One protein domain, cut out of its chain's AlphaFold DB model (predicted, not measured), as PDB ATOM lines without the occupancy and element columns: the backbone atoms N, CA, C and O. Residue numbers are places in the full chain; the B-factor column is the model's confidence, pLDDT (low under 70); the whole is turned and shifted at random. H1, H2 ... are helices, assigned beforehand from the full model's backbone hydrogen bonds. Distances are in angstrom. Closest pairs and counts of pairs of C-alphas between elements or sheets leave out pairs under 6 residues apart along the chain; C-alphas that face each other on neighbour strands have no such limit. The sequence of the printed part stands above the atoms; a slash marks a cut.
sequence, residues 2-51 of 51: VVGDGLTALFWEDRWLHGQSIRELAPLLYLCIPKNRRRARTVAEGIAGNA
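AT A GLANCE: This is residues 2 to 51 of the 51 residues of an uncharacterized protein of Hordeum vulgare subsp. vulgare (UniProt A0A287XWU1). Four short helices, H1 to H4, follow one another in a loose horseshoe, and a long stretch with no named element, residues 2 to 21, comes first and passes through its middle near Phe 11. The helices have few contacts with each other: H1 and H2 meet at a corner, while H3 and H4 touch no helix. There are 50 residues printed, with four named helices in the order H1, H2, H3, H4 and no named strand; the class is all helix, though the helices hold 21 of the 50 residues. The whole is compact, with a radius of gyration of the C-alphas of 10.3 A, and the C-alphas span 27 by 26 by 16 A along their three main axes.

IN THESE COORDINATES: Start at C-alpha 2 at (162.182, 200.245, 144.077) and read residues 2 to 21, a stretch of 20 residues with no named element, whose C-alphas lie 1 to 16 A from the mean of all C-alphas. Next find C-alpha 22 at (163.448, 183.377, 139.338), where H1 begins; it covers residues 22 to 25 and is 5.0 A long from first to last C-alpha. H2 covers residues 27 to 32, Pro 27 to Cys 32, and is 8.9 A long. H3 covers residues 35 to 40, Lys 35 to Ala 40, and is 8.8 A long. H4 covers residues 43 to 47, is 6.0 A long, and ends at C-alpha 47 at (155.936, 183.790, 149.221).

HOW THE PARTS SIT: Look first at H1 and H2, which only just touch, with 3 pairs of C-alphas within 8 A, and touch only at the corner by their link. Their closest C-alphas are those of Arg 23 and Tyr 30, 5.4 A apart, and their centres are 8.4 A apart. Going on, you find H2 and H3 apart, but only just, with their closest C-alphas 8.0 A from each other. H3 and H4 are apart, and so are H1 and H3, H1 and H4, and H2 and H4. In the backbones of H2, H3 and H4 every O i to N i+4 pair is within hydrogen-bond range. H1, with 4 residues, is too short for such a pair, and its one O i to N i+3 pair is within range.

THE WHOLE: The two C-alphas farthest apart are those of Val 2 and Cys 32, at 28.8 A, and the first and last printed C-alphas, those of Val 2 and Ala 51, are 28.3 A apart. The printed part has no cut, and it ends at Ala 51, the chain's last residue. The links from H1 to H2, from H2 to H3 and from H3 to H4 are tight, with 1, 2 and 2 residues between the helices. The mean pLDDT of the printed part is 82.8; look for values under 70 at residues 2 to 6 and 49 to 51, where the model's confidence is low.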
ATOM      1  N   VAL A   2     162.684 200.880 142.850       53.72
ATOM      2  CA  VAL A   2     162.182 200.245 144.077       53.72
ATOM      3  C   VAL A   2     161.135 199.236 143.621       53.72
ATOM      4  O   VAL A   2     160.204 199.626 142.919       53.72
ATOM      5  N   VAL A   3     161.336 197.953 143.922       59.97
ATOM      6  CA  VAL A   3     160.315 196.916 143.734       59.97
ATOM      7  C   VAL A   3     159.213 197.261 144.732       59.97
ATOM      8  O   VAL A   3     159.268 196.869 145.894       59.97
ATOM      9  N   GLY A   4     158.324 198.158 144.307       57.78
ATOM     10  CA  GLY A   4     157.206 198.658 145.085       57.78
ATOM     11  C   GLY A   4     156.226 197.520 145.264       57.78
ATOM     12  O   GLY A   4     155.710 197.011 144.280       57.78
ATOM     13  N   ASP A   5     156.050 197.117 146.515       64.62
ATOM     14  CA  ASP A   5     155.069 196.170 147.017       64.62
ATOM     15  C   ASP A   5     154.996 194.835 146.254       64.62
ATOM     16  O   ASP A   5     154.543 194.733 145.112       64.62
ATOM     17  N   GLY A   6     155.356 193.742 146.939       67.38
ATOM     18  CA  GLY A   6     155.273 192.369 146.414       67.38
ATOM     19  C   GLY A   6     153.876 191.928 145.936       67.38
ATOM     20  O   GLY A   6     153.726 190.817 145.442       67.38
ATOM     21  N   LEU A   7     152.866 192.792 146.059       72.69
ATOM     22  CA  LEU A   7     151.521 192.655 145.506       72.69
ATOM     23  C   LEU A   7     151.440 192.956 144.001       72.69
ATOM     24  O   LEU A   7     150.513 192.484 143.353       72.69
ATOM     25  N   THR A   8     152.374 193.728 143.437       77.75
ATOM     26  CA  THR A   8     152.379 194.066 141.998       77.75
ATOM     27  C   THR A   8     153.502 193.379 141.231       77.75
ATOM     28  O   THR A   8     153.326 193.040 140.062       77.75
ATOM     29  N   ALA A   9     154.629 193.118 141.898       86.69
ATOM     30  CA  ALA A   9     155.745 192.396 141.305       86.69
ATOM     31  C   ALA A   9     155.361 190.938 141.008       86.69
ATOM     32  O   ALA A   9     154.808 190.238 141.858       86.69
ATOM     33  N   LEU A  10     155.688 190.460 139.814       88.62
ATOM     34  CA  LEU A  10     155.501 189.091 139.358       88.62
ATOM     35  C   LEU A  10     156.620 188.188 139.870       88.62
ATOM     36  O   LEU A  10     157.802 188.421 139.623       88.62
ATOM     37  N   PHE A  11     156.238 187.079 140.498       88.25
ATOM     38  CA  PHE A  11     157.176 186.153 141.134       88.25
ATOM     39  C   PHE A  11     158.196 185.553 140.154       88.25
ATOM     40  O   PHE A  11     159.358 185.349 140.501       88.25
ATOM     41  N   TRP A  12     157.774 185.254 138.923       90.25
ATOM     42  CA  TRP A  12     158.618 184.575 137.932       90.25
ATOM     43  C   TRP A  12     159.363 185.520 136.992       90.25
ATOM     44  O   TRP A  12     160.394 185.135 136.440       90.25
ATOM     45  N   GLU A  13     158.811 186.710 136.770       88.75
ATOM     46  CA  GLU A  13     159.254 187.630 135.721       88.75
ATOM     47  C   GLU A  13     160.096 188.771 136.284       88.75
ATOM     48  O   GLU A  13     161.105 189.132 135.678       88.75
ATOM     49  N   ASP A  14     159.723 189.307 137.448       89.50
ATOM     50  CA  ASP A  14     160.372 190.493 137.987       89.50
ATOM     51  C   ASP A  14     161.628 190.159 138.786       89.50
ATOM     52  O   ASP A  14     161.781 189.089 139.381       89.50
ATOM     53  N   ARG A  15     162.549 191.123 138.811       89.50
ATOM     54  CA  ARG A  15     163.834 191.047 139.516       89.50
ATOM     55  C   ARG A  15     163.700 191.396 140.995       89.50
ATOM     56  O   ARG A  15     164.346 192.315 141.498       89.50
ATOM     57  N   TRP A  16     162.810 190.694 141.679       87.06
ATOM     58  CA  TRP A  16     162.450 190.990 143.063       87.06
ATOM     59  C   TRP A  16     163.387 190.339 144.090       87.06
ATOM     60  O   TRP A  16     163.422 190.778 145.238       87.06
ATOM     61  N   LEU A  17     164.183 189.338 143.696       85.56
ATOM     62  CA  LEU A  17     165.080 188.609 144.592       85.56
ATOM     63  C   LEU A  17     166.527 189.062 144.380       85.56
ATOM     64  O   LEU A  17     167.183 188.646 143.430       85.56
ATOM     65  N   HIS A  18     167.025 189.950 145.247       84.50
ATOM     66  CA  HIS A  18     168.381 190.519 145.154       84.50
ATOM     67  C   HIS A  18     168.711 191.154 143.786       84.50
ATOM     68  O   HIS A  18     169.857 191.150 143.344       84.50
ATOM     69  N   GLY A  19     167.705 191.707 143.100       86.62
ATOM     70  CA  GLY A  19     167.872 192.273 141.757       86.62
ATOM     71  C   GLY A  19     167.926 191.228 140.638       86.62
ATOM     72  O   GLY A  19     168.262 191.574 139.508       86.62
ATOM     73  N   GLN A  20     167.564 189.977 140.928       89.00
ATOM     74  CA  GLN A  20     167.431 188.885 139.969       89.00
ATOM     75  C   GLN A  20     166.009 188.317 139.984       89.00
ATOM     76  O   GLN A  20     165.279 188.405 140.975       89.00
ATOM     77  N   SER A  21     165.594 187.767 138.847       89.44
ATOM     78  CA  SER A  21     164.324 187.056 138.687       89.44
ATOM     79  C   SER A  21     164.503 185.554 138.907       89.44
ATOM     80  O   SER A  21     165.588 184.999 138.712       89.44
ATOM     81  N   ILE A  22     163.418 184.847 139.238       89.88
ATOM     82  CA  ILE A  22     163.448 183.377 139.338       89.88
ATOM     83  C   ILE A  22     163.796 182.737 137.982       89.88
ATOM     84  O   ILE A  22     164.453 181.699 137.951       89.88
ATOM     85  N   ARG A  23     163.427 183.359 136.850       89.62
ATOM     86  CA  ARG A  23     163.867 182.926 135.510       89.62
ATOM     87  C   ARG A  23     165.393 182.903 135.384       89.62
ATOM     88  O   ARG A  23     165.922 181.979 134.772       89.62
ATOM     89  N   GLU A  24     166.072 183.924 135.902       90.38
ATOM     90  CA  GLU A  24     167.535 184.051 135.828       90.38
ATOM     91  C   GLU A  24     168.233 183.070 136.777       90.38
ATOM     92  O   GLU A  24     169.261 182.501 136.423       90.38
ATOM     93  N   LEU A  25     167.654 182.835 137.956       90.81
ATOM     94  CA  LEU A  25     168.213 181.938 138.969       90.81
ATOM     95  C   LEU A  25     167.947 180.452 138.685       90.81
ATOM     96  O   LEU A  25     168.792 179.605 138.960       90.81
ATOM     97  N   ALA A  26     166.772 180.123 138.146       91.19
ATOM     98  CA  ALA A  26     166.311 178.752 137.941       91.19
ATOM     99  C   ALA A  26     165.572 178.596 136.593       91.19
ATOM    100  O   ALA A  26     164.362 178.329 136.563       91.19
ATOM    101  N   PRO A  27     166.276 178.711 135.451       89.88
ATOM    102  CA  PRO A  27     165.660 178.679 134.124       89.88
ATOM    103  C   PRO A  27     164.941 177.357 133.828       89.88
ATOM    104  O   PRO A  27     163.877 177.363 133.213       89.88
ATOM    105  N   LEU A  28     165.468 176.227 134.312       93.06
ATOM    106  CA  LEU A  28     164.840 174.915 134.128       93.06
ATOM    107  C   LEU A  28     163.493 174.822 134.855       93.06
ATOM    108  O   LEU A  28     162.503 174.406 134.257       93.06
ATOM    109  N   LEU A  29     163.425 175.299 136.102       89.56
ATOM    110  CA  LEU A  29     162.172 175.372 136.854       89.56
ATOM    111  C   LEU A  29     161.177 176.303 136.155       89.56
ATOM    112  O   LEU A  29     160.014 175.953 135.972       89.56
ATOM    113  N   TYR A  30     161.647 177.468 135.707       89.69
ATOM    114  CA  TYR A  30     160.836 178.444 134.987       89.69
ATOM    115  C   TYR A  30     160.224 177.873 133.690       89.69
ATOM    116  O   TYR A  30     159.102 178.238 133.325       89.69
ATOM    117  N   LEU A  31     160.921 176.967 132.992       90.12
ATOM    118  CA  LEU A  31     160.408 176.290 131.795       90.12
ATOM    119  C   LEU A  31     159.299 175.280 132.107       90.12
ATOM    120  O   LEU A  31     158.370 175.152 131.309       90.12
ATOM    121  N   CYS A  32     159.349 174.622 133.267       92.25
ATOM    122  CA  CYS A  32     158.330 173.665 133.699       92.25
ATOM    123  C   CYS A  32     156.984 174.324 134.051       92.25
ATOM    124  O   CYS A  32     155.951 173.656 134.054       92.25
ATOM    125  N   ILE A  33     156.961 175.628 134.345       88.62
ATOM    126  CA  ILE A  33     155.735 176.335 134.734       88.62
ATOM    127  C   ILE A  33     154.973 176.827 133.486       88.62
ATOM    128  O   ILE A  33     155.553 177.466 132.602       88.62
ATOM    129  N   PRO A  34     153.645 176.636 133.387       90.62
ATOM    130  CA  PRO A  34     152.843 177.198 132.298       90.62
ATOM    131  C   PRO A  34     152.951 178.730 132.208       90.62
ATOM    132  O   PRO A  34     153.011 179.421 133.224       90.62
ATOM    133  N   LYS A  35     152.946 179.299 130.992       87.56
ATOM    134  CA  LYS A  35     153.063 180.762 130.777       87.56
ATOM    135  C   LYS A  35     152.014 181.567 131.555       87.56
ATOM    136  O   LYS A  35     152.343 182.599 132.126       87.56
ATOM    137  N   ASN A  36     150.789 181.055 131.640       87.69
ATOM    138  CA  ASN A  36     149.690 181.722 132.341       87.69
ATOM    139  C   ASN A  36     149.961 181.830 133.850       87.69
ATOM    140  O   ASN A  36     149.783 182.891 134.435       87.69
ATOM    141  N   ARG A  37     150.488 180.761 134.465       85.94
ATOM    142  CA  ARG A  37     150.871 180.739 135.889       85.94
ATOM    143  C   ARG A  37     152.025 181.699 136.189       85.94
ATOM    144  O   ARG A  37     152.049 182.295 137.258       85.94
ATOM    145  N   ARG A  38     152.959 181.861 135.248       88.62
ATOM    146  CA  ARG A  38     154.106 182.770 135.400       88.62
ATOM    147  C   ARG A  38     153.702 184.241 135.445       88.62
ATOM    148  O   ARG A  38     154.286 184.997 136.206       88.62
ATOM    149  N   ARG A  39     152.697 184.616 134.647       84.50
ATOM    150  CA  ARG A  39     152.213 186.001 134.506       84.50
ATOM    151  C   ARG A  39     151.101 186.387 135.476       84.50
ATOM    152  O   ARG A  39     150.840 187.569 135.623       84.50
ATOM    153  N   ALA A  40     150.436 185.412 136.086       86.31
ATOM    154  CA  ALA A  40     149.382 185.673 137.060       86.31
ATOM    155  C   ALA A  40     149.916 185.779 138.493       86.31
ATOM    156  O   ALA A  40     149.307 186.455 139.306       86.31
ATOM    157  N   ARG A  41     151.033 185.102 138.802       87.56
ATOM    158  CA  ARG A  41     151.486 184.942 140.184       87.56
ATOM    159  C   ARG A  41     152.365 186.097 140.645       87.56
ATOM    160  O   ARG A  41     153.467 186.282 140.118       87.56
ATOM    161  N   THR A  42     151.910 186.810 141.666       89.19
ATOM    162  CA  THR A  42     152.666 187.899 142.301       89.19
ATOM    163  C   THR A  42     153.661 187.368 143.333       89.19
ATOM    164  O   THR A  42     153.593 186.209 143.752       89.19
ATOM    165  N   VAL A  43     154.620 188.197 143.746       87.12
ATOM    166  CA  VAL A  43     155.616 187.846 144.768       87.12
ATOM    167  C   VAL A  43     154.939 187.486 146.088       87.12
ATOM    168  O   VAL A  43     155.296 186.479 146.693       87.12
ATOM    169  N   ALA A  44     153.917 188.239 146.490       86.00
ATOM    170  CA  ALA A  44     153.129 187.977 147.687       86.00
ATOM    171  C   ALA A  44     152.438 186.606 147.622       86.00
ATOM    172  O   ALA A  44     152.577 185.813 148.546       86.00
ATOM    173  N   GLU A  45     151.785 186.272 146.506       85.94
ATOM    174  CA  GLU A  45     151.166 184.951 146.291       85.94
ATOM    175  C   GLU A  45     152.193 183.809 146.178       85.94
ATOM    176  O   GLU A  45     151.892 182.634 146.407       85.94
ATOM    177  N   GLY A  46     153.413 184.116 145.741       84.56
ATOM    178  CA  GLY A  46     154.531 183.177 145.696       84.56
ATOM    179  C   GLY A  46     155.070 182.848 147.085       84.56
ATOM    180  O   GLY A  46     155.215 181.673 147.417       84.56
ATOM    181  N   ILE A  47     155.331 183.885 147.885       83.00
ATOM    182  CA  ILE A  47     155.936 183.790 149.221       83.00
ATOM    183  C   ILE A  47     154.937 183.311 150.271       83.00
ATOM    184  O   ILE A  47     155.325 182.539 151.141       83.00
ATOM    185  N   ALA A  48     153.667 183.722 150.189       79.69
ATOM    186  CA  ALA A  48     152.645 183.341 151.165       79.69
ATOM    187  C   ALA A  48     152.446 181.819 151.270       79.69
ATOM    188  O   ALA A  48     151.867 181.350 152.244       79.69
ATOM    189  N   GLY A  49     152.971 181.044 150.309       63.12
ATOM    190  CA  GLY A  49     152.781 179.605 150.259       63.12
ATOM    191  C   GLY A  49     151.330 179.286 149.920       63.12
ATOM    192  O   GLY A  49     150.405 180.040 150.202       63.12
ATOM    193  N   ASN A  50     151.109 178.176 149.235       53.28
ATOM    194  CA  ASN A  50     149.750 177.710 149.022       53.28
ATOM    195  C   ASN A  50     149.166 177.294 150.385       53.28
ATOM    196  O   ASN A  50     149.565 176.244 150.886       53.28
ATOM    197  N   ALA A  51     148.269 178.096 150.965       44.78
ATOM    198  CA  ALA A  51     147.246 177.554 151.860       44.78
ATOM    199  C   ALA A  51     146.321 176.623 151.060       44.78
ATOM    200  O   ALA A  51     146.052 176.932 149.873       44.78
TER     201      ALA A  51